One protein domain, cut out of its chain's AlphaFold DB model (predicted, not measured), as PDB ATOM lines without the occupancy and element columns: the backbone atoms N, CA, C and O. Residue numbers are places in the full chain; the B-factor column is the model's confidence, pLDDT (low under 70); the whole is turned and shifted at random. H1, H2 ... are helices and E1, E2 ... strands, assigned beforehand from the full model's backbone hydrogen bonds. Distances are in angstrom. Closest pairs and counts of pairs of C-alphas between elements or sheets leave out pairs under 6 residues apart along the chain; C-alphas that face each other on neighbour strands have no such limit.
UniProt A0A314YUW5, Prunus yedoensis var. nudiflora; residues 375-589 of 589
ATOM      1  N   ARG A 375     136.171 130.103 114.130       49.25
ATOM      2  CA  ARG A 375     136.167 129.169 115.272       49.25
ATOM      3  C   ARG A 375     135.524 127.811 114.971       49.25
ATOM      4  O   ARG A 375     135.880 126.829 115.611       49.25
ATOM      5  N   ASP A 376     134.593 127.758 114.028       56.38
ATOM      6  CA  ASP A 376     133.940 126.521 113.602       56.38
ATOM      7  C   ASP A 376     134.835 125.773 112.598       56.38
ATOM      8  O   ASP A 376     134.978 124.557 112.706       56.38
ATOM      9  N   ILE A 377     135.562 126.513 111.738       55.25
ATOM     10  CA  ILE A 377     136.604 125.964 110.848       55.25
ATOM     11  C   ILE A 377     137.677 125.246 111.662       55.25
ATOM     12  O   ILE A 377     138.040 124.127 111.324       55.25
ATOM     13  N   SER A 378     138.190 125.846 112.740       57.19
ATOM     14  CA  SER A 378     139.262 125.220 113.527       57.19
ATOM     15  C   SER A 378     138.810 123.937 114.231       57.19
ATOM     16  O   SER A 378     139.592 122.985 114.324       57.19
ATOM     17  N   ARG A 379     137.550 123.870 114.681       59.12
ATOM     18  CA  ARG A 379     136.982 122.683 115.335       59.12
ATOM     19  C   ARG A 379     136.709 121.555 114.339       59.12
ATOM     20  O   ARG A 379     137.162 120.440 114.577       59.12
ATOM     21  N   GLU A 380     136.047 121.848 113.219       58.00
ATOM     22  CA  GLU A 380     135.804 120.868 112.147       58.00
ATOM     23  C   GLU A 380     137.112 120.424 111.480       58.00
ATOM     24  O   GLU A 380     137.301 119.237 111.232       58.00
ATOM     25  N   SER A 381     138.056 121.352 111.271       56.41
ATOM     26  CA  SER A 381     139.409 121.059 110.786       56.41
ATOM     27  C   SER A 381     140.094 120.030 111.660       56.41
ATOM     28  O   SER A 381     140.597 119.049 111.135       56.41
ATOM     29  N   SER A 382     140.119 120.268 112.973       58.19
ATOM     30  CA  SER A 382     140.847 119.416 113.916       58.19
ATOM     31  C   SER A 382     140.229 118.025 114.018       58.19
ATOM     32  O   SER A 382     140.951 117.054 114.209       58.19
ATOM     33  N   GLN A 383     138.907 117.919 113.869       59.06
ATOM     34  CA  GLN A 383     138.217 116.635 113.860       59.06
ATOM     35  C   GLN A 383     138.493 115.857 112.563       59.06
ATOM     36  O   GLN A 383     138.904 114.702 112.622       59.06
ATOM     37  N   LEU A 384     138.375 116.506 111.400       57.06
ATOM     38  CA  LEU A 384     138.623 115.878 110.098       57.06
ATOM     39  C   LEU A 384     140.091 115.497 109.892       57.06
ATOM     40  O   LEU A 384     140.373 114.464 109.297       57.06
ATOM     41  N   THR A 385     141.041 116.300 110.378       54.84
ATOM     42  CA  THR A 385     142.475 116.008 110.234       54.84
ATOM     43  C   THR A 385     142.926 114.907 111.191       54.84
ATOM     44  O   THR A 385     143.753 114.077 110.806       54.84
ATOM     45  N   ALA A 386     142.318 114.824 112.381       55.38
ATOM     46  CA  ALA A 386     142.492 113.701 113.299       55.38
ATOM     47  C   ALA A 386     141.903 112.394 112.739       55.38
ATOM     48  O   ALA A 386     142.572 111.362 112.781       55.38
ATOM     49  N   GLU A 387     140.696 112.434 112.162       50.06
ATOM     50  CA  GLU A 387     140.047 111.276 111.527       50.06
ATOM     51  C   GLU A 387     140.762 110.841 110.232       50.06
ATOM     52  O   GLU A 387     140.881 109.651 109.959       50.06
ATOM     53  N   ALA A 388     141.306 111.784 109.455       46.12
ATOM     54  CA  ALA A 388     142.062 111.506 108.232       46.12
ATOM     55  C   ALA A 388     143.538 111.140 108.473       46.12
ATOM     56  O   ALA A 388     144.235 110.747 107.533       46.12
ATOM     57  N   GLY A 389     144.044 111.308 109.700       51.69
ATOM     58  CA  GLY A 389     145.446 111.059 110.034       51.69
ATOM     59  C   GLY A 389     146.454 111.973 109.349       51.69
ATOM     60  O   GLY A 389     147.599 111.569 109.159       51.69
ATOM     61  N   CYS A 390     146.030 113.159 108.920       50.50
ATOM     62  CA  CYS A 390     146.902 114.148 108.301       50.50
ATOM     63  C   CYS A 390     147.296 115.177 109.366       50.50
ATOM     64  O   CYS A 390     146.436 115.879 109.887       50.50
ATOM     65  N   GLU A 391     148.585 115.293 109.693       45.19
ATOM     66  CA  GLU A 391     149.078 116.331 110.607       45.19
ATOM     67  C   GLU A 391     149.036 117.702 109.908       45.19
ATOM     68  O   GLU A 391     149.974 118.109 109.226       45.19
ATOM     69  N   GLY A 392     147.919 118.421 110.028       52.66
ATOM     70  CA  GLY A 392     147.781 119.768 109.484       52.66
ATOM     71  C   GLY A 392     146.500 120.454 109.943       52.66
ATOM     72  O   GLY A 392     145.460 119.818 110.064       52.66
ATOM     73  N   HIS A 393     146.563 121.761 110.198       59.03
ATOM     74  CA  HIS A 393     145.385 122.595 110.448       59.03
ATOM     75  C   HIS A 393     145.110 123.474 109.223       59.03
ATOM     76  O   HIS A 393     146.049 123.974 108.586       59.03
ATOM     77  N   PHE A 394     143.829 123.669 108.887       62.25
ATOM     78  CA  PHE A 394     143.436 124.696 107.922       62.25
ATOM     79  C   PHE A 394     143.682 126.060 108.578       62.25
ATOM     80  O   PHE A 394     143.081 126.389 109.598       62.25
ATOM     81  N   SER A 395     144.611 126.830 108.023       57.69
ATOM     82  CA  SER A 395     145.069 128.103 108.579       57.69
ATOM     83  C   SER A 395     144.205 129.271 108.102       57.69
ATOM     84  O   SER A 395     144.243 130.346 108.696       57.69
ATOM     85  N   THR A 396     143.432 129.084 107.025       61.31
ATOM     86  CA  THR A 396     142.617 130.140 106.407       61.31
ATOM     87  C   THR A 396     141.243 129.647 105.939       61.31
ATOM     88  O   THR A 396     141.059 128.490 105.558       61.31
ATOM     89  N   THR A 397     140.276 130.568 105.861       58.44
ATOM     90  CA  THR A 397     138.955 130.342 105.239       58.44
ATOM     91  C   THR A 397     139.060 129.888 103.778       58.44
ATOM     92  O   THR A 397     138.181 129.187 103.277       58.44
ATOM     93  N   GLN A 398     140.131 130.267 103.079       59.34
ATOM     94  CA  GLN A 398     140.365 129.885 101.688       59.34
ATOM     95  C   GLN A 398     140.835 128.433 101.560       59.34
ATOM     96  O   GLN A 398     140.360 127.715 100.687       59.34
ATOM     97  N   GLU A 399     141.707 127.970 102.452       61.47
ATOM     98  CA  GLU A 399     142.129 126.565 102.514       61.47
ATOM     99  C   GLU A 399     140.970 125.636 102.850       61.47
ATOM    100  O   GLU A 399     140.850 124.567 102.264       61.47
ATOM    101  N   TRP A 400     140.071 126.077 103.730       63.53
ATOM    102  CA  TRP A 400     138.833 125.356 103.993       63.53
ATOM    103  C   TRP A 400     137.957 125.250 102.743       63.53
ATOM    104  O   TRP A 400     137.490 124.164 102.404       63.53
ATOM    105  N   LYS A 401     137.775 126.351 102.001       59.72
ATOM    106  CA  LYS A 401     137.055 126.319 100.719       59.72
ATOM    107  C   LYS A 401     137.714 125.357  99.731       59.72
ATOM    108  O   LYS A 401     137.006 124.568  99.116       59.72
ATOM    109  N   GLN A 402     139.042 125.374  99.620       60.91
ATOM    110  CA  GLN A 402     139.798 124.466  98.752       60.91
ATOM    111  C   GLN A 402     139.658 122.999  99.171       60.91
ATOM    112  O   GLN A 402     139.417 122.134  98.334       60.91
ATOM    113  N   PHE A 403     139.726 122.707 100.468       68.00
ATOM    114  CA  PHE A 403     139.454 121.375 101.003       68.00
ATOM    115  C   PHE A 403     138.040 120.893 100.654       68.00
ATOM    116  O   PHE A 403     137.867 119.757 100.210       68.00
ATOM    117  N   GLN A 404     137.031 121.754 100.813       61.25
ATOM    118  CA  GLN A 404     135.642 121.444 100.463       61.25
ATOM    119  C   GLN A 404     135.487 121.182  98.958       61.25
ATOM    120  O   GLN A 404     134.851 120.204  98.569       61.25
ATOM    121  N   LEU A 405     136.122 122.005  98.122       55.97
ATOM    122  CA  LEU A 405     136.211 121.836  96.670       55.97
ATOM    123  C   LEU A 405     136.802 120.469  96.295       55.97
ATOM    124  O   LEU A 405     136.158 119.682  95.606       55.97
ATOM    125  N   MET A 406     137.990 120.141  96.804       63.53
ATOM    126  CA  MET A 406     138.641 118.854  96.537       63.53
ATOM    127  C   MET A 406     137.825 117.670  97.061       63.53
ATOM    128  O   MET A 406     137.683 116.662  96.375       63.53
ATOM    129  N   SER A 407     137.225 117.799  98.245       64.38
ATOM    130  CA  SER A 407     136.350 116.765  98.803       64.38
ATOM    131  C   SER A 407     135.137 116.514  97.908       64.38
ATOM    132  O   SER A 407     134.757 115.367  97.694       64.38
ATOM    133  N   ARG A 408     134.531 117.566  97.345       57.53
ATOM    134  CA  ARG A 408     133.433 117.427  96.376       57.53
ATOM    135  C   ARG A 408     133.885 116.726  95.099       57.53
ATOM    136  O   ARG A 408     133.157 115.858  94.627       57.53
ATOM    137  N   GLN A 409     135.085 117.028  94.594       58.22
ATOM    138  CA  GLN A 409     135.643 116.332  93.427       58.22
ATOM    139  C   GLN A 409     135.673 114.822  93.624       58.22
ATOM    140  O   GLN A 409     135.162 114.072  92.796       58.22
ATOM    141  N   TYR A 410     136.203 114.388  94.761       63.91
ATOM    142  CA  TYR A 410     136.274 112.976  95.100       63.91
ATOM    143  C   TYR A 410     134.896 112.359  95.401       63.91
ATOM    144  O   TYR A 410     134.684 111.196  95.076       63.91
ATOM    145  N   ARG A 411     133.925 113.109  95.953       65.69
ATOM    146  CA  ARG A 411     132.539 112.616  96.150       65.69
ATOM    147  C   ARG A 411     131.816 112.305  94.844       65.69
ATOM    148  O   ARG A 411     131.007 111.388  94.822       65.69
ATOM    149  N   ASN A 412     132.100 113.058  93.787       54.81
ATOM    150  CA  ASN A 412     131.416 112.913  92.501       54.81
ATOM    151  C   ASN A 412     132.054 111.858  91.589       54.81
ATOM    152  O   ASN A 412     131.516 111.555  90.528       54.81
ATOM    153  N   MET A 413     133.213 111.325  91.967       60.28
ATOM    154  CA  MET A 413     133.871 110.259  91.225       60.28
ATOM    155  C   MET A 413     133.072 108.958  91.361       60.28
ATOM    156  O   MET A 413     132.725 108.550  92.468       60.28
ATOM    157  N   ASP A 414     132.826 108.264  90.246       67.81
ATOM    158  CA  ASP A 414     132.334 106.887  90.305       67.81
ATOM    159  C   ASP A 414     133.480 105.945  90.698       67.81
ATOM    160  O   ASP A 414     134.243 105.452  89.861       67.81
ATOM    161  N   TRP A 415     133.591 105.696  92.000       73.31
ATOM    162  CA  TRP A 415     134.590 104.814  92.596       73.31
ATOM    163  C   TRP A 415     134.490 103.359  92.109       73.31
ATOM    164  O   TRP A 415     135.433 102.602  92.274       73.31
ATOM    165  N   SER A 416     133.397 102.932  91.471       68.06
ATOM    166  CA  SER A 416     133.319 101.582  90.900       68.06
ATOM    167  C   SER A 416     134.034 101.443  89.554       68.06
ATOM    168  O   SER A 416     134.345 100.314  89.166       68.06
ATOM    169  N   VAL A 417     134.304 102.550  88.850       53.31
ATOM    170  CA  VAL A 417     134.785 102.539  87.454       53.31
ATOM    171  C   VAL A 417     136.039 103.382  87.244       53.31
ATOM    172  O   VAL A 417     136.889 103.031  86.427       53.31
ATOM    173  N   ALA A 418     136.180 104.496  87.958       59.00
ATOM    174  CA  ALA A 418     137.256 105.440  87.714       59.00
ATOM    175  C   ALA A 418     138.547 105.017  88.432       59.00
ATOM    176  O   ALA A 418     138.591 104.863  89.650       59.00
ATOM    177  N   GLN A 419     139.622 104.848  87.662       68.81
ATOM    178  CA  GLN A 419     140.971 104.721  88.203       68.81
ATOM    179  C   GLN A 419     141.528 106.106  88.514       68.81
ATOM    180  O   GLN A 419     141.291 107.059  87.771       68.81
ATOM    181  N   PHE A 420     142.292 106.210  89.593       71.88
ATOM    182  CA  PHE A 420     142.928 107.457  89.999       71.88
ATOM    183  C   PHE A 420     144.309 107.176  90.588       71.88
ATOM    184  O   PHE A 420     144.478 106.208  91.322       71.88
ATOM    185  N   ALA A 421     145.294 108.008  90.264       72.19
ATOM    186  CA  ALA A 421     146.623 107.959  90.859       72.19
ATOM    187  C   ALA A 421     147.143 109.382  91.076       72.19
ATOM    188  O   ALA A 421     146.859 110.276  90.276       72.19
ATOM    189  N   CYS A 422     147.887 109.596  92.156       73.25
ATOM    190  CA  CYS A 422     148.438 110.904  92.489       73.25
ATOM    191  C   CYS A 422     149.684 110.806  93.370       73.25
ATOM    192  O   CYS A 422     149.849 109.864  94.150       73.25
ATOM    193  N   HIS A 423     150.511 111.848  93.290       74.81
ATOM    194  CA  HIS A 423     151.652 112.058  94.175       74.81
ATOM    195  C   HIS A 423     151.328 113.126  95.205       74.81
ATOM    196  O   HIS A 423     150.777 114.175  94.874       74.81
ATOM    197  N   TYR A 424     151.703 112.862  96.450       75.62
ATOM    198  CA  TYR A 424     151.620 113.820  97.539       75.62
ATOM    199  C   TYR A 424     153.025 114.116  98.057       75.62
ATOM    200  O   TYR A 424     153.606 113.324  98.807       75.62
ATOM    201  N   SER A 425     153.576 115.255  97.647       73.75
ATOM    202  CA  SER A 425     154.884 115.740  98.074       73.75
ATOM    203  C   SER A 425     154.889 116.010  99.573       73.75
ATOM    204  O   SER A 425     154.044 116.729 100.101       73.75
ATOM    205  N   GLY A 426     155.844 115.413 100.277       71.75
ATOM    206  CA  GLY A 426     156.063 115.627 101.703       71.75
ATOM    207  C   GLY A 426     155.008 115.017 102.629       71.75
ATOM    208  O   GLY A 426     155.048 115.214 103.845       71.75
ATOM    209  N   ILE A 427     154.068 114.254 102.076       77.31
ATOM    210  CA  ILE A 427     153.017 113.568 102.824       77.31
ATOM    211  C   ILE A 427     153.424 112.105 103.007       77.31
ATOM    212  O   ILE A 427     153.893 111.458 102.069       77.31
ATOM    213  N   LYS A 428     153.270 111.575 104.225       83.88
ATOM    214  CA  LYS A 428     153.422 110.141 104.530       83.88
ATOM    215  C   LYS A 428     152.145 109.376 104.170       83.88
ATOM    216  O   LYS A 428     151.124 109.989 103.877       83.88
ATOM    217  N   ILE A 429     152.184 108.044 104.229       84.88
ATOM    218  CA  ILE A 429     150.970 107.234 104.061       84.88
ATOM    219  C   ILE A 429     149.922 107.687 105.097       84.88
ATOM    220  O   ILE A 429     150.236 107.684 106.288       84.88
ATOM    221  N   PRO A 430     148.704 108.079 104.678       83.19
ATOM    222  CA  PRO A 430     147.689 108.574 105.605       83.19
ATOM    223  C   PRO A 430     147.214 107.496 106.582       83.19
ATOM    224  O   PRO A 430     147.057 106.338 106.185       83.19
ATOM    225  N   ASN A 431     146.863 107.877 107.819       78.06
ATOM    226  CA  ASN A 431     146.337 106.916 108.805       78.06
ATOM    227  C   ASN A 431     144.984 106.315 108.400       78.06
ATOM    228  O   ASN A 431     144.535 105.340 108.991       78.06
ATOM    229  N   TRP A 432     144.335 106.823 107.351       84.50
ATOM    230  CA  TRP A 432     143.226 106.105 106.731       84.50
ATOM    231  C   TRP A 432     143.614 104.667 106.351       84.50
ATOM    232  O   TRP A 432     142.807 103.758 106.502       84.50
ATOM    233  N   PHE A 433     144.860 104.394 105.959       79.94
ATOM    234  CA  PHE A 433     145.312 103.013 105.764       79.94
ATOM    235  C   PHE A 433     145.458 102.220 107.077       79.94
ATOM    236  O   PHE A 433     145.426 100.994 107.038       79.94
ATOM    237  N   THR A 434     145.578 102.888 108.230       65.19
ATOM    238  CA  THR A 434     145.855 102.274 109.538       65.19
ATOM    239  C   THR A 434     144.638 102.135 110.467       65.19
ATOM    240  O   THR A 434     144.695 101.398 111.446       65.19
ATOM    241  N   LEU A 435     143.501 102.769 110.156       52.91
ATOM    242  CA  LEU A 435     142.300 102.815 111.011       52.91
ATOM    243  C   LEU A 435     141.422 101.540 111.026       52.91
ATOM    244  O   LEU A 435     140.359 101.538 111.644       52.91
ATOM    245  N   THR A 436     141.825 100.439 110.379       44.28
ATOM    246  CA  THR A 436     141.039  99.183 110.364       44.28
ATOM    247  C   THR A 436     141.867  97.959 110.751       44.28
ATOM    248  O   THR A 436     143.050  97.870 110.444       44.28
ATOM    249  N   GLN A 437     141.220  96.997 111.425       43.56
ATOM    250  CA  GLN A 437     141.799  95.798 112.068       43.56
ATOM    251  C   GLN A 437     142.507  94.797 111.123       43.56
ATOM    252  O   GLN A 437     142.951  93.750 111.581       43.56
ATOM    253  N   ASN A 438     142.648  95.116 109.833       42.78
ATOM    254  CA  ASN A 438     143.277  94.272 108.811       42.78
ATOM    255  C   ASN A 438     144.532  94.944 108.234       42.78
ATOM    256  O   ASN A 438     144.716  95.031 107.021       42.78
ATOM    257  N   LEU A 439     145.375  95.458 109.124       45.16
ATOM    258  CA  LEU A 439     146.703  95.955 108.796       45.16
ATOM    259  C   LEU A 439     147.679  94.778 108.688       45.16
ATOM    260  O   LEU A 439     147.910  94.066 109.665       45.16
ATOM    261  N   HIS A 440     148.337  94.657 107.540       48.53
ATOM    262  CA  HIS A 440     149.727  94.225 107.513       48.53
ATOM    263  C   HIS A 440     150.547  95.424 107.042       48.53
ATOM    264  O   HIS A 440     150.621  95.703 105.847       48.53
ATOM    265  N   GLU A 441     151.133  96.163 107.990       46.28
ATOM    266  CA  GLU A 441     152.276  97.031 107.702       46.28
ATOM    267  C   GLU A 441     153.343  96.147 107.056       46.28
ATOM    268  O   GLU A 441     154.023  95.363 107.722       46.28
ATOM    269  N   GLY A 442     153.433  96.193 105.733       50.59
ATOM    270  CA  GLY A 442     154.490  95.492 105.044       50.59
ATOM    271  C   GLY A 442     155.790  96.258 105.245       50.59
ATOM    272  O   GLY A 442     155.865  97.473 105.040       50.59
ATOM    273  N   LEU A 443     156.819  95.551 105.705       53.31
ATOM    274  CA  LEU A 443     158.151  96.120 105.854       53.31
ATOM    275  C   LEU A 443     158.689  96.451 104.450       53.31
ATOM    276  O   LEU A 443     158.883  95.552 103.629       53.31
ATOM    277  N   GLY A 444     158.945  97.729 104.164       72.75
ATOM    278  CA  GLY A 444     159.551  98.160 102.904       72.75
ATOM    279  C   GLY A 444     158.557  98.354 101.755       72.75
ATOM    280  O   GLY A 444     157.644  99.179 101.816       72.75
ATOM    281  N   ASN A 445     158.783  97.644 100.651       83.94
ATOM    282  CA  ASN A 445     158.176  97.940  99.354       83.94
ATOM    283  C   ASN A 445     156.961  97.073  98.994       83.94
ATOM    284  O   ASN A 445     156.525  97.114  97.847       83.94
ATOM    285  N   SER A 446     156.432  96.269  99.916       85.25
ATOM    286  CA  SER A 446     155.264  95.424  99.644       85.25
ATOM    287  C   SER A 446     154.227  95.524 100.750       85.25
ATOM    288  O   SER A 446     154.581  95.873 101.868       85.25
ATOM    289  N   ALA A 447     152.961  95.252 100.439       86.81
ATOM    290  CA  ALA A 447     151.871  95.132 101.406       86.81
ATOM    291  C   ALA A 447     150.889  94.044 100.953       86.81
ATOM    292  O   ALA A 447     150.727  93.809  99.756       86.81
ATOM    293  N   GLU A 448     150.237  93.371 101.898       88.25
ATOM    294  CA  GLU A 448     149.364  92.226 101.623       88.25
ATOM    295  C   GLU A 448     148.051  92.329 102.391       88.25
ATOM    296  O   GLU A 448     148.029  92.799 103.528       88.25
ATOM    297  N   ILE A 449     146.961  91.842 101.796       87.06
ATOM    298  CA  ILE A 449     145.678  91.694 102.484       87.06
ATOM    299  C   ILE A 449     145.008  90.373 102.123       87.06
ATOM    300  O   ILE A 449     145.100  89.892 100.990       87.06
ATOM    301  N   GLN A 450     144.291  89.817 103.096       86.69
ATOM    302  CA  GLN A 450     143.374  88.711 102.859       86.69
ATOM    303  C   GLN A 450     142.111  89.225 102.163       86.69
ATOM    304  O   GLN A 450     141.542  90.249 102.550       86.69
ATOM    305  N   VAL A 451     141.670  88.501 101.142       86.56
ATOM    306  CA  VAL A 451     140.477  88.822 100.358       86.56
ATOM    307  C   VAL A 451     139.298  87.998 100.887       86.56
ATOM    308  O   VAL A 451     139.423  86.775 100.996       86.56
ATOM    309  N   PRO A 452     138.156  88.623 101.230       85.31
ATOM    310  CA  PRO A 452     136.942  87.895 101.588       85.31
ATOM    311  C   PRO A 452     136.457  86.992 100.447       85.31
ATOM    312  O   PRO A 452     136.563  87.352  99.275       85.31
ATOM    313  N   GLN A 453     135.862  85.844 100.784       81.38
ATOM    314  CA  GLN A 453     135.185  85.017  99.781       81.38
ATOM    315  C   GLN A 453     134.048  85.803  99.120       81.38
ATOM    316  O   GLN A 453     133.336  86.547  99.792       81.38
ATOM    317  N   ASN A 454     133.884  85.616  97.809       82.56
ATOM    318  CA  ASN A 454     132.861  86.268  96.988       82.56
ATOM    319  C   ASN A 454     132.920  87.809  96.984       82.56
ATOM    320  O   ASN A 454     131.909  88.463  96.739       82.56
ATOM    321  N   LEU A 455     134.097  88.410  97.216       85.75
ATOM    322  CA  LEU A 455     134.270  89.869  97.200       85.75
ATOM    323  C   LEU A 455     133.738  90.521  95.912       85.75
ATOM    324  O   LEU A 455     133.163  91.605  95.966       85.75
ATOM    325  N   TYR A 456     133.906  89.867  94.757       80.75
ATOM    326  CA  TYR A 456     133.433  90.394  93.477       80.75
ATOM    327  C   TYR A 456     131.905  90.470  93.394       80.75
ATOM    328  O   TYR A 456     131.392  91.284  92.634       80.75
ATOM    329  N   GLU A 457     131.171  89.659  94.155       79.25
ATOM    330  CA  GLU A 457     129.702  89.672  94.179       79.25
ATOM    331  C   GLU A 457     129.151  90.759  95.115       79.25
ATOM    332  O   GLU A 457     128.007  91.187  94.959       79.25
ATOM    333  N   ASP A 458     129.962  91.277  96.044       83.88
ATOM    334  CA  ASP A 458     129.537  92.323  96.973       83.88
ATOM    335  C   ASP A 458     129.335  93.665  96.247       83.88
ATOM    336  O   ASP A 458     130.278  94.346  95.838       83.88
ATOM    337  N   GLY A 459     128.074  94.083  96.104       78.06
ATOM    338  CA  GLY A 459     127.677  95.382  95.546       78.06
ATOM    339  C   GLY A 459     128.289  96.595  96.258       78.06
ATOM    340  O   GLY A 459     128.438  97.656  95.648       78.06
ATOM    341  N   ASN A 460     128.683  96.446  97.526       85.31
ATOM    342  CA  ASN A 460     129.305  97.513  98.306       85.31
ATOM    343  C   ASN A 460     130.801  97.647  98.056       85.31
ATOM    344  O   ASN A 460     131.366  98.680  98.418       85.31
ATOM    345  N   TRP A 461     131.450  96.638  97.471       86.88
ATOM    346  CA  TRP A 461     132.864  96.707  97.141       86.88
ATOM    347  C   TRP A 461     133.089  97.628  95.940       86.88
ATOM    348  O   TRP A 461     132.459  97.496  94.884       86.88
ATOM    349  N   LYS A 462     133.995  98.592  96.119       87.12
ATOM    350  CA  LYS A 462     134.305  99.632  95.136       87.12
ATOM    351  C   LYS A 462     135.648  99.439  94.465       87.12
ATOM    352  O   LYS A 462     135.754  99.748  93.287       87.12
ATOM    353  N   GLY A 463     136.637  98.879  95.156       90.25
ATOM    354  CA  GLY A 463     137.956  98.655  94.573       90.25
ATOM    355  C   GLY A 463     139.050  98.410  95.606       90.25
ATOM    356  O   GLY A 463     138.781  98.019  96.746       90.25
ATOM    357  N   ILE A 464     140.293  98.644  95.198       91.00
ATOM    358  CA  ILE A 464     141.494  98.505  96.024       91.00
ATOM    359  C   ILE A 464     142.242  99.839  96.019       91.00
ATOM    360  O   ILE A 464     142.573 100.368  94.961       91.00
ATOM    361  N   ALA A 465     142.520 100.377  97.203       92.12
ATOM    362  CA  ALA A 465     143.411 101.515  97.384       92.12
ATOM    363  C   ALA A 465     144.793 101.012  97.800       92.12
ATOM    364  O   ALA A 465     144.912 100.161  98.685       92.12
ATOM    365  N   ILE A 466     145.836 101.560  97.192       91.31
ATOM    366  CA  ILE A 466     147.229 101.269  97.522       91.31
ATOM    367  C   ILE A 466     148.012 102.573  97.644       91.31
ATOM    368  O   ILE A 466     147.697 103.570  96.993       91.31
ATOM    369  N   CYS A 467     149.026 102.579  98.498       90.25
ATOM    370  CA  CYS A 467     149.867 103.748  98.703       90.25
ATOM    371  C   CYS A 467     151.291 103.331  99.055       90.25
ATOM    372  O   CYS A 467     151.479 102.380  99.809       90.25
ATOM    373  N   ALA A 468     152.288 104.047  98.548       88.94
ATOM    374  CA  ALA A 468     153.681 103.850  98.932       88.94
ATOM    375  C   ALA A 468     154.354 105.172  99.262       88.94
ATOM    376  O   ALA A 468     154.219 106.142  98.524       88.94
ATOM    377  N   HIS A 469     155.120 105.193 100.350       86.81
ATOM    378  CA  HIS A 469     155.948 106.332 100.720       86.81
ATOM    379  C   HIS A 469     157.375 106.132 100.219       86.81
ATOM    380  O   HIS A 469     158.032 105.137 100.543       86.81
ATOM    381  N   MET A 470     157.854 107.090  99.435       85.75
ATOM    382  CA  MET A 470     159.103 107.007  98.691       85.75
ATOM    383  C   MET A 470     159.992 108.217  98.970       85.75
ATOM    384  O   MET A 470     159.508 109.297  99.292       85.75
ATOM    385  N   SER A 471     161.303 108.043  98.827       83.44
ATOM    386  CA  SER A 471     162.298 109.118  98.871       83.44
ATOM    387  C   SER A 471     163.203 109.060  97.656       83.44
ATOM    388  O   SER A 471     163.736 107.988  97.350       83.44
ATOM    389  N   ILE A 472     163.467 110.212  97.053       79.19
ATOM    390  CA  ILE A 472     164.516 110.362  96.049       79.19
ATOM    391  C   ILE A 472     165.843 110.581  96.785       79.19
ATOM    392  O   ILE A 472     165.993 111.484  97.600       79.19
ATOM    393  N   ARG A 473     166.792 109.687  96.536       74.81
ATOM    394  CA  ARG A 473     168.159 109.647  97.077       74.81
ATOM    395  C   ARG A 473     169.212 109.763  95.973       74.81
ATOM    396  O   ARG A 473     170.403 109.625  96.243       74.81
ATOM    397  N   GLU A 474     168.783 109.952  94.729       76.06
ATOM    398  CA  GLU A 474     169.684 110.173  93.607       76.06
ATOM    399  C   GLU A 474     170.407 111.511  93.794       76.06
ATOM    400  O   GLU A 474     169.784 112.522  94.106       76.06
ATOM    401  N   HIS A 475     171.734 111.523  93.654       76.50
ATOM    402  CA  HIS A 475     172.498 112.746  93.888       76.50
ATOM    403  C   HIS A 475     172.160 113.791  92.805       76.50
ATOM    404  O   HIS A 475     172.197 113.440  91.622       76.50
ATOM    405  N   PRO A 476     171.921 115.075  93.146       75.62
ATOM    406  CA  PRO A 476     171.538 116.113  92.179       75.62
ATOM    407  C   PRO A 476     172.462 116.218  90.969       75.62
ATOM    408  O   PRO A 476     172.008 116.426  89.853       75.62
ATOM    409  N   THR A 477     173.765 116.028  91.180       78.44
ATOM    410  CA  THR A 477     174.768 116.020  90.106       78.44
ATOM    411  C   THR A 477     174.493 114.935  89.064       78.44
ATOM    412  O   THR A 477     174.577 115.213  87.880       78.44
ATOM    413  N   ILE A 478     174.077 113.732  89.481       78.06
ATOM    414  CA  ILE A 478     173.740 112.637  88.555       78.06
ATOM    415  C   ILE A 478     172.513 113.018  87.719       78.06
ATOM    416  O   ILE A 478     172.491 112.800  86.509       78.06
ATOM    417  N   ILE A 479     171.511 113.633  88.349       76.12
ATOM    418  CA  ILE A 479     170.291 114.077  87.671       76.12
ATOM    419  C   ILE A 479     170.589 115.207  86.670       76.12
ATOM    420  O   ILE A 479     170.083 115.178  85.549       76.12
ATOM    421  N   LEU A 480     171.416 116.188  87.051       77.69
ATOM    422  CA  LEU A 480     171.813 117.305  86.186       77.69
ATOM    423  C   LEU A 480     172.662 116.838  84.997       77.69
ATOM    424  O   LEU A 480     172.409 117.275  83.875       77.69
ATOM    425  N   ASP A 481     173.623 115.944  85.242       83.31
ATOM    426  CA  ASP A 481     174.588 115.483  84.239       83.31
ATOM    427  C   ASP A 481     173.988 114.478  83.246       83.31
ATOM    428  O   ASP A 481     174.460 114.378  82.112       83.31
ATOM    429  N   THR A 482     172.947 113.733  83.638       79.00
ATOM    430  CA  THR A 482     172.240 112.817  82.727       79.00
ATOM    431  C   THR A 482     171.561 113.639  81.631       79.00
ATOM    432  O   THR A 482     170.746 114.479  81.980       79.00
ATOM    433  N   PRO A 483     171.799 113.444  80.326       77.56
ATOM    434  CA  PRO A 483     171.089 114.178  79.272       77.56
ATOM    435  C   PRO A 483     169.562 114.016  79.368       77.56
ATOM    436  O   PRO A 483     169.082 112.945  79.724       77.56
ATOM    437  N   ASP A 484     168.774 115.038  79.012       66.50
ATOM    438  CA  ASP A 484     167.297 114.955  79.079       66.50
ATOM    439  C   ASP A 484     166.731 113.793  78.242       66.50
ATOM    440  O   ASP A 484     165.743 113.172  78.623       66.50
ATOM    441  N   SER A 485     167.392 113.448  77.132       63.72
ATOM    442  CA  SER A 485     167.052 112.299  76.281       63.72
ATOM    443  C   SER A 485     167.271 110.935  76.943       63.72
ATOM    444  O   SER A 485     166.757 109.934  76.456       63.72
ATOM    445  N   GLU A 486     168.058 110.889  78.015       69.94
ATOM    446  CA  GLU A 486     168.427 109.680  78.762       69.94
ATOM    447  C   GLU A 486     167.830 109.685  80.179       69.94
ATOM    448  O   GLU A 486     167.902 108.690  80.908       69.94
ATOM    449  N   PHE A 487     167.208 110.797  80.577       70.88
ATOM    450  CA  PHE A 487     166.573 110.951  81.871       70.88
ATOM    451  C   PHE A 487     165.154 110.382  81.833       70.88
ATOM    452  O   PHE A 487     164.173 111.111  81.727       70.88
ATOM    453  N   THR A 488     165.049 109.056  81.926       74.25
ATOM    454  CA  THR A 488     163.777 108.359  82.145       74.25
ATOM    455  C   THR A 488     163.849 107.548  83.426       74.25
ATOM    456  O   THR A 488     164.758 106.738  83.636       74.25
ATOM    457  N   ARG A 489     162.880 107.776  84.309       75.62
ATOM    458  CA  ARG A 489     162.737 107.077  85.581       75.62
ATOM    459  C   ARG A 489     161.370 106.413  85.605       75.62
ATOM    460  O   ARG A 489     160.361 107.042  85.308       75.62
ATOM    461  N   GLU A 490     161.340 105.128  85.912       77.38
ATOM    462  CA  GLU A 490     160.120 104.330  85.982       77.38
ATOM    463  C   GLU A 490     159.824 104.024  87.444       77.38
ATOM    464  O   GLU A 490     160.676 103.468  88.138       77.38
ATOM    465  N   LEU A 491     158.628 104.367  87.901       80.12
ATOM    466  CA  LEU A 491     158.000 103.825  89.096       80.12
ATOM    467  C   LEU A 491     157.100 102.681  88.654       80.12
ATOM    468  O   LEU A 491     156.429 102.768  87.629       80.12
ATOM    469  N   PHE A 492     157.065 101.593  89.404       82.69
ATOM    470  CA  PHE A 492     156.151 100.505  89.107       82.69
ATOM    471  C   PHE A 492     155.488  99.971  90.363       82.69
ATOM    472  O   PHE A 492     156.051  99.985  91.458       82.69
ATOM    473  N   CYS A 493     154.275  99.480  90.167       84.88
ATOM    474  CA  CYS A 493     153.465  98.808  91.154       84.88
ATOM    475  C   CYS A 493     152.963  97.496  90.543       84.88
ATOM    476  O   CYS A 493     152.291  97.493  89.510       84.88
ATOM    477  N   HIS A 494     153.272  96.386  91.198       84.50
ATOM    478  CA  HIS A 494     152.762  95.061  90.879       84.50
ATOM    479  C   HIS A 494     151.684  94.685  91.883       84.50
ATOM    480  O   HIS A 494     151.976  94.617  93.071       84.50
ATOM    481  N   LEU A 495     150.465  94.431  91.414       85.69
ATOM    482  CA  LEU A 495     149.431  93.774  92.199       85.69
ATOM    483  C   LEU A 495     149.394  92.308  91.778       85.69
ATOM    484  O   LEU A 495     148.967  91.981  90.672       85.69
ATOM    485  N   ASP A 496     149.864  91.441  92.662       84.75
ATOM    486  CA  ASP A 496     149.862  89.996  92.501       84.75
ATOM    487  C   ASP A 496     148.781  89.375  93.382       84.75
ATOM    488  O   ASP A 496     148.493  89.845  94.483       84.75
ATOM    489  N   THR A 497     148.212  88.266  92.929       82.31
ATOM    490  CA  THR A 497     147.317  87.447  93.747       82.31
ATOM    491  C   THR A 497     147.816  86.009  93.804       82.31
ATOM    492  O   THR A 497     148.673  85.592  93.019       82.31
ATOM    493  N   ASN A 498     147.279  85.222  94.737       80.31
ATOM    494  CA  ASN A 498     147.565  83.787  94.824       80.31
ATOM    495  C   ASN A 498     146.983  82.976  93.645       80.31
ATOM    496  O   ASN A 498     147.273  81.786  93.527       80.31
ATOM    497  N   PHE A 499     146.189  83.605  92.774       76.50
ATOM    498  CA  PHE A 499     145.664  83.016  91.552       76.50
ATOM    499  C   PHE A 499     146.372  83.619  90.332       76.50
ATOM    500  O   PHE A 499     146.359  84.826  90.107       76.50
ATOM    501  N   SER A 500     146.988  82.786  89.491       61.66
ATOM    502  CA  SER A 500     147.844  83.259  88.390       61.66
ATOM    503  C   SER A 500     147.132  84.127  87.342       61.66
ATOM    504  O   SER A 500     147.811  84.775  86.552       61.66
ATOM    505  N   GLY A 501     145.794  84.128  87.321       60.62
ATOM    506  CA  GLY A 501     144.970  84.893  86.383       60.62
ATOM    507  C   GLY A 501     144.678  86.343  86.782       60.62
ATOM    508  O   GLY A 501     144.104  87.061  85.971       60.62
ATOM    509  N   VAL A 502     145.048  86.791  87.988       64.75
ATOM    510  CA  VAL A 502     144.823  88.177  88.432       64.75
ATOM    511  C   VAL A 502     146.166  88.802  88.794       64.75
ATOM    512  O   VAL A 502     146.693  88.588  89.890       64.75
ATOM    513  N   LYS A 503     146.731  89.541  87.836       68.88
ATOM    514  CA  LYS A 503     147.967  90.309  87.985       68.88
ATOM    515  C   LYS A 503     147.824  91.650  87.295       68.88
ATOM    516  O   LYS A 503     147.448  91.688  86.131       68.88
ATOM    517  N   PHE A 504     148.191  92.718  87.988       74.00
ATOM    518  CA  PHE A 504     148.247  94.054  87.408       74.00
ATOM    519  C   PHE A 504     149.645  94.615  87.562       74.00
ATOM    520  O   PHE A 504     150.286  94.468  88.604       74.00
ATOM    521  N   ARG A 505     150.115  95.290  86.521       76.19
ATOM    522  CA  ARG A 505     151.347  96.064  86.573       76.19
ATOM    523  C   ARG A 505     151.035  97.485  86.147       76.19
ATOM    524  O   ARG A 505     150.824  97.742  84.969       76.19
ATOM    525  N   LEU A 506     151.065  98.402  87.104       70.44
ATOM    526  CA  LEU A 506     151.088  99.824  86.806       70.44
ATOM    527  C   LEU A 506     152.546 100.258  86.672       70.44
ATOM    528  O   LEU A 506     153.361  99.960  87.544       70.44
ATOM    529  N   VAL A 507     152.878 100.941  85.582       68.38
ATOM    530  CA  VAL A 507     154.181 101.583  85.398       68.38
ATOM    531  C   VAL A 507     153.926 103.053  85.139       68.38
ATOM    532  O   VAL A 507     153.180 103.396  84.230       68.38
ATOM    533  N   GLU A 508     154.554 103.909  85.926       67.94
ATOM    534  CA  GLU A 508     154.558 105.346  85.725       67.94
ATOM    535  C   GLU A 508     155.968 105.776  85.323       67.94
ATOM    536  O   GLU A 508     156.944 105.455  86.000       67.94
ATOM    537  N   ARG A 509     156.093 106.485  84.200       65.81
ATOM    538  CA  ARG A 509     157.376 107.014  83.732       65.81
ATOM    539  C   ARG A 509     157.419 108.514  83.927       65.81
ATOM    540  O   ARG A 509     156.489 109.216  83.550       65.81
ATOM    541  N   THR A 510     158.535 108.997  84.442       63.06
ATOM    542  CA  THR A 510     158.813 110.416  84.596       63.06
ATOM    543  C   THR A 510     160.156 110.743  83.959       63.06
ATOM    544  O   THR A 510     161.165 110.079  84.203       63.06
ATOM    545  N   ASN A 511     160.149 111.781  83.128       64.06
ATOM    546  CA  ASN A 511     161.358 112.413  82.601       64.06
ATOM    547  C   ASN A 511     161.611 113.760  83.297       64.06
ATOM    548  O   ASN A 511     162.370 114.600  82.814       64.06
ATOM    549  N   ASP A 512     160.926 114.003  84.415       63.81
ATOM    550  CA  ASP A 512     160.924 115.289  85.087       63.81
ATOM    551  C   ASP A 512     162.121 115.433  86.017       63.81
ATOM    552  O   ASP A 512     162.055 115.123  87.207       63.81
ATOM    553  N   LYS A 513     163.227 115.958  85.494       70.00
ATOM    554  CA  LYS A 513     164.379 116.280  86.336       70.00
ATOM    555  C   LYS A 513     164.043 117.247  87.461       70.00
ATOM    556  O   LYS A 513     164.647 117.127  88.515       70.00
ATOM    557  N   ALA A 514     163.107 118.180  87.282       65.38
ATOM    558  CA  ALA A 514     162.767 119.142  88.328       65.38
ATOM    559  C   ALA A 514     162.110 118.445  89.528       65.38
ATOM    560  O   ALA A 514     162.475 118.724  90.670       65.38
ATOM    561  N   MET A 515     161.232 117.467  89.276       65.94
ATOM    562  CA  MET A 515     160.671 116.607  90.326       65.94
ATOM    563  C   MET A 515     161.769 115.847  91.086       65.94
ATOM    564  O   MET A 515     161.696 115.719  92.304       65.94
ATOM    565  N   TRP A 516     162.802 115.376  90.380       69.12
ATOM    566  CA  TRP A 516     163.918 114.631  90.977       69.12
ATOM    567  C   TRP A 516     164.975 115.523  91.652       69.12
ATOM    568  O   TRP A 516     165.646 115.071  92.575       69.12
ATOM    569  N   LEU A 517     165.125 116.779  91.215       65.69
ATOM    570  CA  LEU A 517     166.099 117.756  91.726       65.69
ATOM    571  C   LEU A 517     165.604 118.558  92.925       65.69
ATOM    572  O   LEU A 517     166.430 119.120  93.648       65.69
ATOM    573  N   ASN A 518     164.290 118.628  93.146       61.66
ATOM    574  CA  ASN A 518     163.717 119.211  94.354       61.66
ATOM    575  C   ASN A 518     164.053 118.315  95.559       61.66
ATOM    576  O   ASN A 518     163.268 117.485  96.007       61.66
ATOM    577  N   ASN A 519     165.273 118.517  96.062       45.25
ATOM    578  CA  ASN A 519     166.050 117.777  97.062       45.25
ATOM    579  C   ASN A 519     165.378 117.533  98.438       45.25
ATOM    580  O   ASN A 519     166.060 117.123  99.377       45.25
ATOM    581  N   ALA A 520     164.080 117.810  98.600       49.41
ATOM    582  CA  ALA A 520     163.382 117.821  99.887       49.41
ATOM    583  C   ALA A 520     162.179 116.867  99.998       49.41
ATOM    584  O   ALA A 520     161.699 116.641 101.109       49.41
ATOM    585  N   CYS A 521     161.668 116.282  98.913       60.84
ATOM    586  CA  CYS A 521     160.352 115.647  98.985       60.84
ATOM    587  C   CYS A 521     160.446 114.119  98.985       60.84
ATOM    588  O   CYS A 521     160.444 113.467  97.943       60.84
ATOM    589  N   ASN A 522     160.423 113.528 100.183       75.94
ATOM    590  CA  ASN A 522     159.736 112.245 100.304       75.94
ATOM    591  C   ASN A 522     158.313 112.452  99.779       75.94
ATOM    592  O   ASN A 522     157.702 113.460 100.112       75.94
ATOM    593  N   PHE A 523     157.768 111.544  98.988       78.94
ATOM    594  CA  PHE A 523     156.410 111.671  98.474       78.94
ATOM    595  C   PHE A 523     155.643 110.380  98.711       78.94
ATOM    596  O   PHE A 523     156.230 109.305  98.836       78.94
ATOM    597  N   SER A 524     154.324 110.488  98.804       84.06
ATOM    598  CA  SER A 524     153.452 109.318  98.772       84.06
ATOM    599  C   SER A 524     152.837 109.170  97.393       84.06
ATOM    600  O   SER A 524     152.270 110.125  96.870       84.06
ATOM    601  N   TRP A 525     152.926 107.974  96.825       86.06
ATOM    602  CA  TRP A 525     152.255 107.597  95.589       86.06
ATOM    603  C   TRP A 525     150.991 106.820  95.937       86.06
ATOM    604  O   TRP A 525     151.078 105.685  96.408       86.06
ATOM    605  N   PHE A 526     149.829 107.443  95.753       88.38
ATOM    606  CA  PHE A 526     148.523 106.832  95.985       88.38
ATOM    607  C   PHE A 526     147.919 106.383  94.659       88.38
ATOM    608  O   PHE A 526     147.920 107.140  93.690       88.38
ATOM    609  N   ILE A 527     147.367 105.172  94.626       85.00
ATOM    610  CA  ILE A 527     146.657 104.626  93.470       85.00
ATOM    611  C   ILE A 527     145.361 103.980  93.960       85.00
ATOM    612  O   ILE A 527     145.347 103.198  94.910       85.00
ATOM    613  N   TYR A 528     144.273 104.274  93.265       87.50
ATOM    614  CA  TYR A 528     142.984 103.630  93.416       87.50
ATOM    615  C   TYR A 528     142.658 102.799  92.174       87.50
ATOM    616  O   TYR A 528     142.591 103.329  91.062       87.50
ATOM    617  N   MET A 529     142.448 101.500  92.378       82.06
ATOM    618  CA  MET A 529     142.060 100.529  91.358       82.06
ATOM    619  C   MET A 529     140.571 100.187  91.528       82.06
ATOM    620  O   MET A 529     140.211  99.537  92.514       82.06
ATOM    621  N   PRO A 530     139.691 100.615  90.610       80.62
ATOM    622  CA  PRO A 530     138.249 100.422  90.725       80.62
ATOM    623  C   PRO A 530     137.849  98.968  90.464       80.62
ATOM    624  O   PRO A 530     138.508  98.247  89.713       80.62
ATOM    625  N   ARG A 531     136.713  98.547  91.024       78.25
ATOM    626  CA  ARG A 531     136.131  97.203  90.870       78.25
ATOM    627  C   ARG A 531     136.021  96.776  89.409       78.25
ATOM    628  O   ARG A 531     136.282  95.614  89.116       78.25
ATOM    629  N   ALA A 532     135.675  97.692  88.504       71.62
ATOM    630  CA  ALA A 532     135.539  97.408  87.075       71.62
ATOM    631  C   ALA A 532     136.824  96.872  86.408       71.62
ATOM    632  O   ALA A 532     136.739  96.280  85.337       71.62
ATOM    633  N   GLN A 533     138.002  97.055  87.020       68.44
ATOM    634  CA  GLN A 533     139.261  96.486  86.519       68.44
ATOM    635  C   GLN A 533     139.441  95.007  86.863       68.44
ATOM    636  O   GLN A 533     140.289  94.339  86.277       68.44
ATOM    637  N   PHE A 534     138.658  94.482  87.801       73.31
ATOM    638  CA  PHE A 534     138.762  93.108  88.264       73.31
ATOM    639  C   PHE A 534     137.674  92.241  87.620       73.31
ATOM    640  O   PHE A 534     136.615  92.726  87.225       73.31
ATOM    641  N   SER A 535     137.934  90.939  87.518       73.44
ATOM    642  CA  SER A 535     136.959  89.948  87.048       73.44
ATOM    643  C   SER A 535     136.496  89.050  88.193       73.44
ATOM    644  O   SER A 535     137.110  89.030  89.263       73.44
ATOM    645  N   GLU A 536     135.468  88.238  87.939       74.12
ATOM    646  CA  GLU A 536     134.965  87.206  88.862       74.12
ATOM    647  C   GLU A 536     136.057  86.245  89.356       74.12
ATOM    648  O   GLU A 536     135.938  85.674  90.439       74.12
ATOM    649  N   SER A 537     137.169  86.119  88.619       76.31
ATOM    650  CA  SER A 537     138.355  85.361  89.042       76.31
ATOM    651  C   SER A 537     138.893  85.804  90.409       76.31
ATOM    652  O   SER A 537     139.509  84.997  91.100       76.31
ATOM    653  N   LEU A 538     138.638  87.050  90.833       80.50
ATOM    654  CA  LEU A 538     139.022  87.550  92.156       80.50
ATOM    655  C   LEU A 538     138.361  86.763  93.300       80.50
ATOM    656  O   LEU A 538     138.955  86.650  94.367       80.50
ATOM    657  N   ASN A 539     137.193  86.147  93.075       82.00
ATOM    658  CA  ASN A 539     136.533  85.284  94.065       82.00
ATOM    659  C   ASN A 539     137.331  84.008  94.374       82.00
ATOM    660  O   ASN A 539     137.099  83.368  95.398       82.00
ATOM    661  N   GLN A 540     138.269  83.633  93.501       80.19
ATOM    662  CA  GLN A 540     139.169  82.493  93.694       80.19
ATOM    663  C   GLN A 540     140.464  82.895  94.417       80.19
ATOM    664  O   GLN A 540     141.272  82.035  94.780       80.19
ATOM    665  N   CYS A 541     140.672  84.195  94.635       83.81
ATOM    666  CA  CYS A 541     141.809  84.722  95.369       83.81
ATOM    667  C   CYS A 541     141.478  84.790  96.860       83.81
ATOM    668  O   CYS A 541     140.404  85.233  97.253       83.81
ATOM    669  N   ASN A 542     142.432  84.403  97.700       85.94
ATOM    670  CA  ASN A 542     142.365  84.643  99.141       85.94
ATOM    671  C   ASN A 542     143.395  85.682  99.597       85.94
ATOM    672  O   ASN A 542     143.297  86.180 100.713       85.94
ATOM    673  N   LEU A 543     144.347  86.045  98.734       87.50
ATOM    674  CA  LEU A 543     145.426  86.965  99.053       87.50
ATOM    675  C   LEU A 543     145.697  87.891  97.871       87.50
ATOM    676  O   LEU A 543     145.871  87.439  96.736       87.50
ATOM    677  N   VAL A 544     145.803  89.182  98.172       88.50
ATOM    678  CA  VAL A 544     146.323  90.201  97.262       88.50
ATOM    679  C   VAL A 544     147.589  90.786  97.875       88.50
ATOM    680  O   VAL A 544     147.597  91.175  99.042       88.50
ATOM    681  N   ARG A 545     148.648  90.876  97.070       88.75
ATOM    682  CA  ARG A 545     149.920  91.520  97.389       88.75
ATOM    683  C   ARG A 545     150.143  92.681  96.437       88.75
ATOM    684  O   ARG A 545     150.006  92.515  95.232       88.75
ATOM    685  N   VAL A 546     150.572  93.819  96.961       89.69
ATOM    686  CA  VAL A 546     151.152  94.898  96.163       89.69
ATOM    687  C   VAL A 546     152.651  94.986  96.407       89.69
ATOM    688  O   VAL A 546     153.093  94.832  97.541       89.69
ATOM    689  N   THR A 547     153.430  95.227  95.354       88.19
ATOM    690  CA  THR A 547     154.875  95.472  95.419       88.19
ATOM    691  C   THR A 547     155.233  96.698  94.591       88.19
ATOM    692  O   THR A 547     154.954  96.754  93.395       88.19
ATOM    693  N   PHE A 548     155.891  97.661  95.216       88.31
ATOM    694  CA  PHE A 548     156.364  98.892  94.607       88.31
ATOM    695  C   PHE A 548     157.853  98.809  94.272       88.31
ATOM    696  O   PHE A 548     158.633  98.127  94.944       88.31
ATOM    697  N   GLY A 549     158.275  99.540  93.248       85.19
ATOM    698  CA  GLY A 549     159.685  99.660  92.912       85.19
ATOM    699  C   GLY A 549     159.961 100.722  91.862       85.19
ATOM    700  O   GLY A 549     159.062 101.431  91.412       85.19
ATOM    701  N   SER A 550     161.234 100.836  91.494       82.94
ATOM    702  CA  SER A 550     161.688 101.731  90.438       82.94
ATOM    703  C   SER A 550     162.874 101.145  89.686       82.94
ATOM    704  O   SER A 550     163.609 100.315  90.221       82.94
ATOM    705  N   ASN A 551     163.059 101.576  88.439       80.50
ATOM    706  CA  ASN A 551     164.285 101.303  87.693       80.50
ATOM    707  C   ASN A 551     165.469 102.183  88.150       80.50
ATOM    708  O   ASN A 551     166.605 101.908  87.762       80.50
ATOM    709  N   SER A 552     165.226 103.219  88.961       76.00
ATOM    710  CA  SER A 552     166.278 104.055  89.533       76.00
ATOM    711  C   SER A 552     166.760 103.483  90.854       76.00
ATOM    712  O   SER A 552     165.996 103.348  91.809       76.00
ATOM    713  N   SER A 553     168.064 103.231  90.939       70.38
ATOM    714  CA  SER A 553     168.742 102.902  92.196       70.38
ATOM    715  C   SER A 553     168.712 104.057  93.203       70.38
ATOM    716  O   SER A 553     168.964 103.848  94.390       70.38
ATOM    717  N   GLY A 554     168.389 105.267  92.740       72.94
ATOM    718  CA  GLY A 554     168.225 106.455  93.557       72.94
ATOM    719  C   GLY A 554     166.864 106.564  94.237       72.94
ATOM    720  O   GLY A 554     166.677 107.509  94.989       72.94
ATOM    721  N   LEU A 555     165.910 105.650  94.032       78.69
ATOM    722  CA  LEU A 555     164.618 105.705  94.720       78.69
ATOM    723  C   LEU A 555     164.540 104.697  95.873       78.69
ATOM    724  O   LEU A 555     164.673 103.491  95.683       78.69
ATOM    725  N   GLY A 556     164.275 105.192  97.081       80.19
ATOM    726  CA  GLY A 556     163.989 104.354  98.245       80.19
ATOM    727  C   GLY A 556     162.491 104.275  98.517       80.19
ATOM    728  O   GLY A 556     161.884 105.307  98.780       80.19
ATOM    729  N   VAL A 557     161.912 103.073  98.515       82.81
ATOM    730  CA  VAL A 557     160.546 102.826  99.012       82.81
ATOM    731  C   VAL A 557     160.636 102.430 100.485       82.81
ATOM    732  O   VAL A 557     161.323 101.467 100.819       82.81
ATOM    733  N   HIS A 558     159.984 103.188 101.366       80.50
ATOM    734  CA  HIS A 558     160.093 102.996 102.819       80.50
ATOM    735  C   HIS A 558     158.955 102.159 103.382       80.50
ATOM    736  O   HIS A 558     159.188 101.226 104.147       80.50
ATOM    737  N   ASN A 559     157.730 102.500 102.990       83.75
ATOM    738  CA  ASN A 559     156.514 101.877 103.484       83.75
ATOM    739  C   ASN A 559     155.534 101.719 102.332       83.75
ATOM    740  O   ASN A 559     155.497 102.549 101.420       83.75
ATOM    741  N   SER A 560     154.710 100.683 102.423       87.75
ATOM    742  CA  SER A 560     153.626 100.409 101.488       87.75
ATOM    743  C   SER A 560     152.363 100.066 102.268       87.75
ATOM    744  O   SER A 560     152.431  99.502 103.359       87.75
ATOM    745  N   ALA A 561     151.211 100.405 101.710       88.75
ATOM    746  CA  ALA A 561     149.912 100.133 102.289       88.75
ATOM    747  C   ALA A 561     148.925  99.699 101.210       88.75
ATOM    748  O   ALA A 561     149.011 100.115 100.052       88.75
ATOM    749  N   LEU A 562     147.981  98.855 101.614       89.31
ATOM    750  CA  LEU A 562     146.939  98.308 100.761       89.31
ATOM    751  C   LEU A 562     145.648  98.165 101.568       89.31
ATOM    752  O   LEU A 562     145.683  97.722 102.714       89.31
ATOM    753  N   ARG A 563     144.512  98.537 100.973       90.44
ATOM    754  CA  ARG A 563     143.191  98.454 101.604       90.44
ATOM    755  C   ARG A 563     142.102  98.143 100.574       90.44
ATOM    756  O   ARG A 563     142.061  98.743  99.502       90.44
ATOM    757  N   LEU A 564     141.193  97.230 100.920       91.12
ATOM    758  CA  LEU A 564     139.936  97.037 100.188       91.12
ATOM    759  C   LEU A 564     138.975  98.181 100.524       91.12
ATOM    760  O   LEU A 564     138.836  98.537 101.693       91.12
ATOM    761  N   VAL A 565     138.323  98.746  99.510       91.56
ATOM    762  CA  VAL A 565     137.447  99.913  99.664       91.56
ATOM    763  C   VAL A 565     136.003  99.515  99.425       91.56
ATOM    764  O   VAL A 565     135.657  99.043  98.341       91.56
ATOM    765  N   PHE A 566     135.161  99.749 100.426       88.81
ATOM    766  CA  PHE A 566     133.713  99.598 100.360       88.81
ATOM    767  C   PHE A 566     133.019 100.965 100.404       88.81
ATOM    768  O   PHE A 566     133.628 101.966 100.775       88.81
ATOM    769  N   ASN A 567     131.721 101.007 100.085       81.12
ATOM    770  CA  ASN A 567     130.886 102.217 100.145       81.12
ATOM    771  C   ASN A 567     131.100 103.050 101.420       81.12
ATOM    772  O   ASN A 567     131.360 104.245 101.346       81.12
ATOM    773  N   LYS A 568     131.056 102.400 102.588       82.12
ATOM    774  CA  LYS A 568     131.241 103.053 103.894       82.12
ATOM    775  C   LYS A 568     132.628 103.680 104.086       82.12
ATOM    776  O   LYS A 568     132.777 104.609 104.867       82.12
ATOM    777  N   ASP A 569     133.651 103.165 103.402       86.62
ATOM    778  CA  ASP A 569     135.020 103.661 103.548       86.62
ATOM    779  C   ASP A 569     135.228 104.976 102.783       86.62
ATOM    780  O   ASP A 569     136.158 105.721 103.099       86.62
ATOM    781  N   LEU A 570     134.360 105.281 101.805       82.19
ATOM    782  CA  LEU A 570     134.432 106.502 100.999       82.19
ATOM    783  C   LEU A 570     134.230 107.764 101.843       82.19
ATOM    784  O   LEU A 570     134.887 108.770 101.586       82.19
ATOM    785  N   GLU A 571     133.393 107.700 102.884       80.31
ATOM    786  CA  GLU A 571     133.149 108.832 103.788       80.31
ATOM    787  C   GLU A 571     134.431 109.327 104.464       80.31
ATOM    788  O   GLU A 571     134.586 110.529 104.669       80.31
ATOM    789  N   GLN A 572     135.366 108.414 104.753       82.50
ATOM    790  CA  GLN A 572     136.667 108.734 105.345       82.50
ATOM    791  C   GLN A 572     137.759 108.923 104.284       82.50
ATOM    792  O   GLN A 572     138.608 109.795 104.431       82.50
ATOM    793  N   LEU A 573     137.739 108.147 103.194       86.38
ATOM    794  CA  LEU A 573     138.760 108.225 102.144       86.38
ATOM    795  C   LEU A 573     138.768 109.596 101.462       86.38
ATOM    796  O   LEU A 573     139.823 110.187 101.245       86.38
ATOM    797  N   ILE A 574     137.589 110.112 101.127       82.94
ATOM    798  CA  ILE A 574     137.437 111.372 100.400       82.94
ATOM    799  C   ILE A 574     138.065 112.565 101.141       82.94
ATOM    800  O   ILE A 574     138.900 113.249 100.538       82.94
ATOM    801  N   PRO A 575     137.720 112.846 102.415       76.81
ATOM    802  CA  PRO A 575     138.373 113.921 103.150       76.81
ATOM    803  C   PRO A 575     139.876 113.663 103.315       76.81
ATOM    804  O   PRO A 575     140.650 114.611 103.201       76.81
ATOM    805  N   THR A 576     140.329 112.412 103.470       83.44
ATOM    806  CA  THR A 576     141.768 112.101 103.495       83.44
ATOM    807  C   THR A 576     142.475 112.535 102.212       83.44
ATOM    808  O   THR A 576     143.458 113.270 102.284       83.44
ATOM    809  N   LEU A 577     141.969 112.154 101.037       83.38
ATOM    810  CA  LEU A 577     142.583 112.525  99.755       83.38
ATOM    811  C   LEU A 577     142.565 114.041  99.519       83.38
ATOM    812  O   LEU A 577     143.518 114.596  98.962       83.38
ATOM    813  N   ALA A 578     141.502 114.724  99.951       78.12
ATOM    814  CA  ALA A 578     141.399 116.180  99.878       78.12
ATOM    815  C   ALA A 578     142.427 116.874 100.778       78.12
ATOM    816  O   ALA A 578     143.093 117.812 100.339       78.12
ATOM    817  N   SER A 579     142.606 116.389 102.008       77.56
ATOM    818  CA  SER A 579     143.633 116.881 102.925       77.56
ATOM    819  C   SER A 579     145.044 116.631 102.391       77.56
ATOM    820  O   SER A 579     145.842 117.565 102.350       77.56
ATOM    821  N   CYS A 580     145.354 115.412 101.934       78.25
ATOM    822  CA  CYS A 580     146.674 115.081 101.388       78.25
ATOM    823  C   CYS A 580     147.048 115.985 100.215       78.25
ATOM    824  O   CYS A 580     148.164 116.500 100.167       78.25
ATOM    825  N   ARG A 581     146.099 116.227  99.304       75.94
ATOM    826  CA  ARG A 581     146.303 117.129  98.171       75.94
ATOM    827  C   ARG A 581     146.561 118.566  98.631       75.94
ATOM    828  O   ARG A 581     147.560 119.149  98.228       75.94
ATOM    829  N   LEU A 582     145.730 119.095  99.532       70.06
ATOM    830  CA  LEU A 582     145.894 120.459 100.047       70.06
ATOM    831  C   LEU A 582     147.266 120.684 100.698       70.06
ATOM    832  O   LEU A 582     147.904 121.711 100.481       70.06
ATOM    833  N   PHE A 583     147.698 119.747 101.543       71.56
ATOM    834  CA  PHE A 583     148.939 119.894 102.300       71.56
ATOM    835  C   PHE A 583     150.182 119.595 101.458       71.56
ATOM    836  O   PHE A 583     151.229 120.179 101.726       71.56
ATOM    837  N   SER A 584     150.065 118.755 100.426       66.75
ATOM    838  CA  SER A 584     151.118 118.554  99.426       66.75
ATOM    839  C   SER A 584     151.455 119.861  98.705       66.75
ATOM    840  O   SER A 584     152.625 120.218  98.591       66.75
ATOM    841  N   ASP A 585     150.437 120.629  98.299       57.16
ATOM    842  CA  ASP A 585     150.630 121.910  97.604       57.16
ATOM    843  C   ASP A 585     151.349 122.966  98.470       57.16
ATOM    844  O   ASP A 585     151.974 123.877  97.932       57.16
ATOM    845  N   ARG A 586     151.319 122.842  99.810       58.06
ATOM    846  CA  ARG A 586     152.073 123.726 100.721       58.06
ATOM    847  C   ARG A 586     153.577 123.432 100.748       58.06
ATOM    848  O   ARG A 586     154.342 124.337 101.059       58.06
ATOM    849  N   GLN A 587     153.995 122.186 100.511       48.72
ATOM    850  CA  GLN A 587     155.385 121.748 100.713       48.72
ATOM    851  C   GLN A 587     156.271 121.885  99.466       48.72
ATOM    852  O   GLN A 587     157.483 121.730  99.567       48.72
ATOM    853  N   CYS A 588     155.688 122.180  98.302       37.75
ATOM    854  CA  CYS A 588     156.428 122.492  97.071       37.75
ATOM    855  C   CYS A 588     156.887 123.969  96.984       37.75
ATOM    856  O   CYS A 588     157.339 124.398  95.920       37.75
ATOM    857  N   LEU A 589     156.734 124.734  98.074       34.34
ATOM    858  CA  LEU A 589     157.251 126.093  98.302       34.34
ATOM    859  C   LEU A 589     158.619 126.030  98.991       34.34
ATOM    860  O   LEU A 589     159.435 126.946  98.735       34.34
TER     861      LEU A 589
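Overview. This is residues 375 to 589 of the 589 residues of a protein of Prunus yedoensis var. nudiflora (UniProt A0A314YUW5). Two four-stranded sheets lie face to face as a sandwich, and the long helix H6 covers the outward face of one of them, E1 E6 E3 E8. H1 and H2 pack on H6 on its side away from the sandwich, splayed from each other; short H3 and H4 sit together at one end of the sandwich and H5 at the other. The printed part has 215 residues, with six named helices and eight named strands in the order H1 H2 E1 E2 E3 H3 E4 E5 H4 E6 H5 E7 E8 H6, class mixed. Both sheets, E1 E6 E3 E8 and E2 E7 E4 E5, are antiparallel. The whole is compact, radius of gyration of the C-alphas 18.1 A, and flat, spanning 52 by 51 by 28 A.

Along the chain. H1, residues 375 to 388, begins at C-alpha 375 (136.167, 129.169, 115.272) and is 19.9 A long; H2, 397 to 411, is 20.9 A. E1 is 420 to 425, E2 446 to 450, and E3, 461 to 472, 34.5 A. H3 is 476 to 481, E4 489 to 497, E5 503 to 510, H4 513 to 517, E6 523 to 530, H5 536 to 540 and E7 543 to 550. E8, 555 to 566, 32.0 A, bends by 62 degrees at residue 558. H6, 567 to 587, 31.3 A, has a kink of 26 degrees near residue 574 and ends at C-alpha 587 (155.385, 121.748, 100.713).

Arrangement. In the twisted sheet E1 E6 E3 E8, N 422 and O 526 are 2.9 A apart, N 466 and O 527 2.9 A, and N 465 and O 563 2.9 A. In the other sheet, N 447 and O 546 are 2.9 A apart, N 494 and O 547 2.8 A, and, in the hairpin E4 and E5, N 491 and O 508 2.8 A. The sheets' best planes stand 30 degrees apart. H6 is on the first sheet at a height of 9.3 A. H2 touches H6, C-alphas of Met 406 and Ala 578 closest at 5.1 A, opposite ways at a steep tilt of 43 degrees. H1 touches H6 with residues 384 to 388 alone, C-alphas of Ala 388 and Thr 576 closest at 4.8 A. H3 touches H4, C-alphas of Pro 476 and Leu 517 closest at 5.7 A; H4 only grazes the first sheet. H5 touches no helix. Every O i to N i+4 pair is within hydrogen-bond range in H2, H3 and H4, against 9 of 10 in H1, 12 of 17 in H6 and 0 of 1 in H5, where 2 of 2 O i to N i+3 pairs are.

Size, cuts and confidence. The C-alphas farthest apart, of Arg 375 and Ser 500, are 54.5 A apart. The printed part has no cut; the link E1 to E2 is long. Mean pLDDT of the printed part is 72.5, with 82 residues under 70, among them 375 to 414.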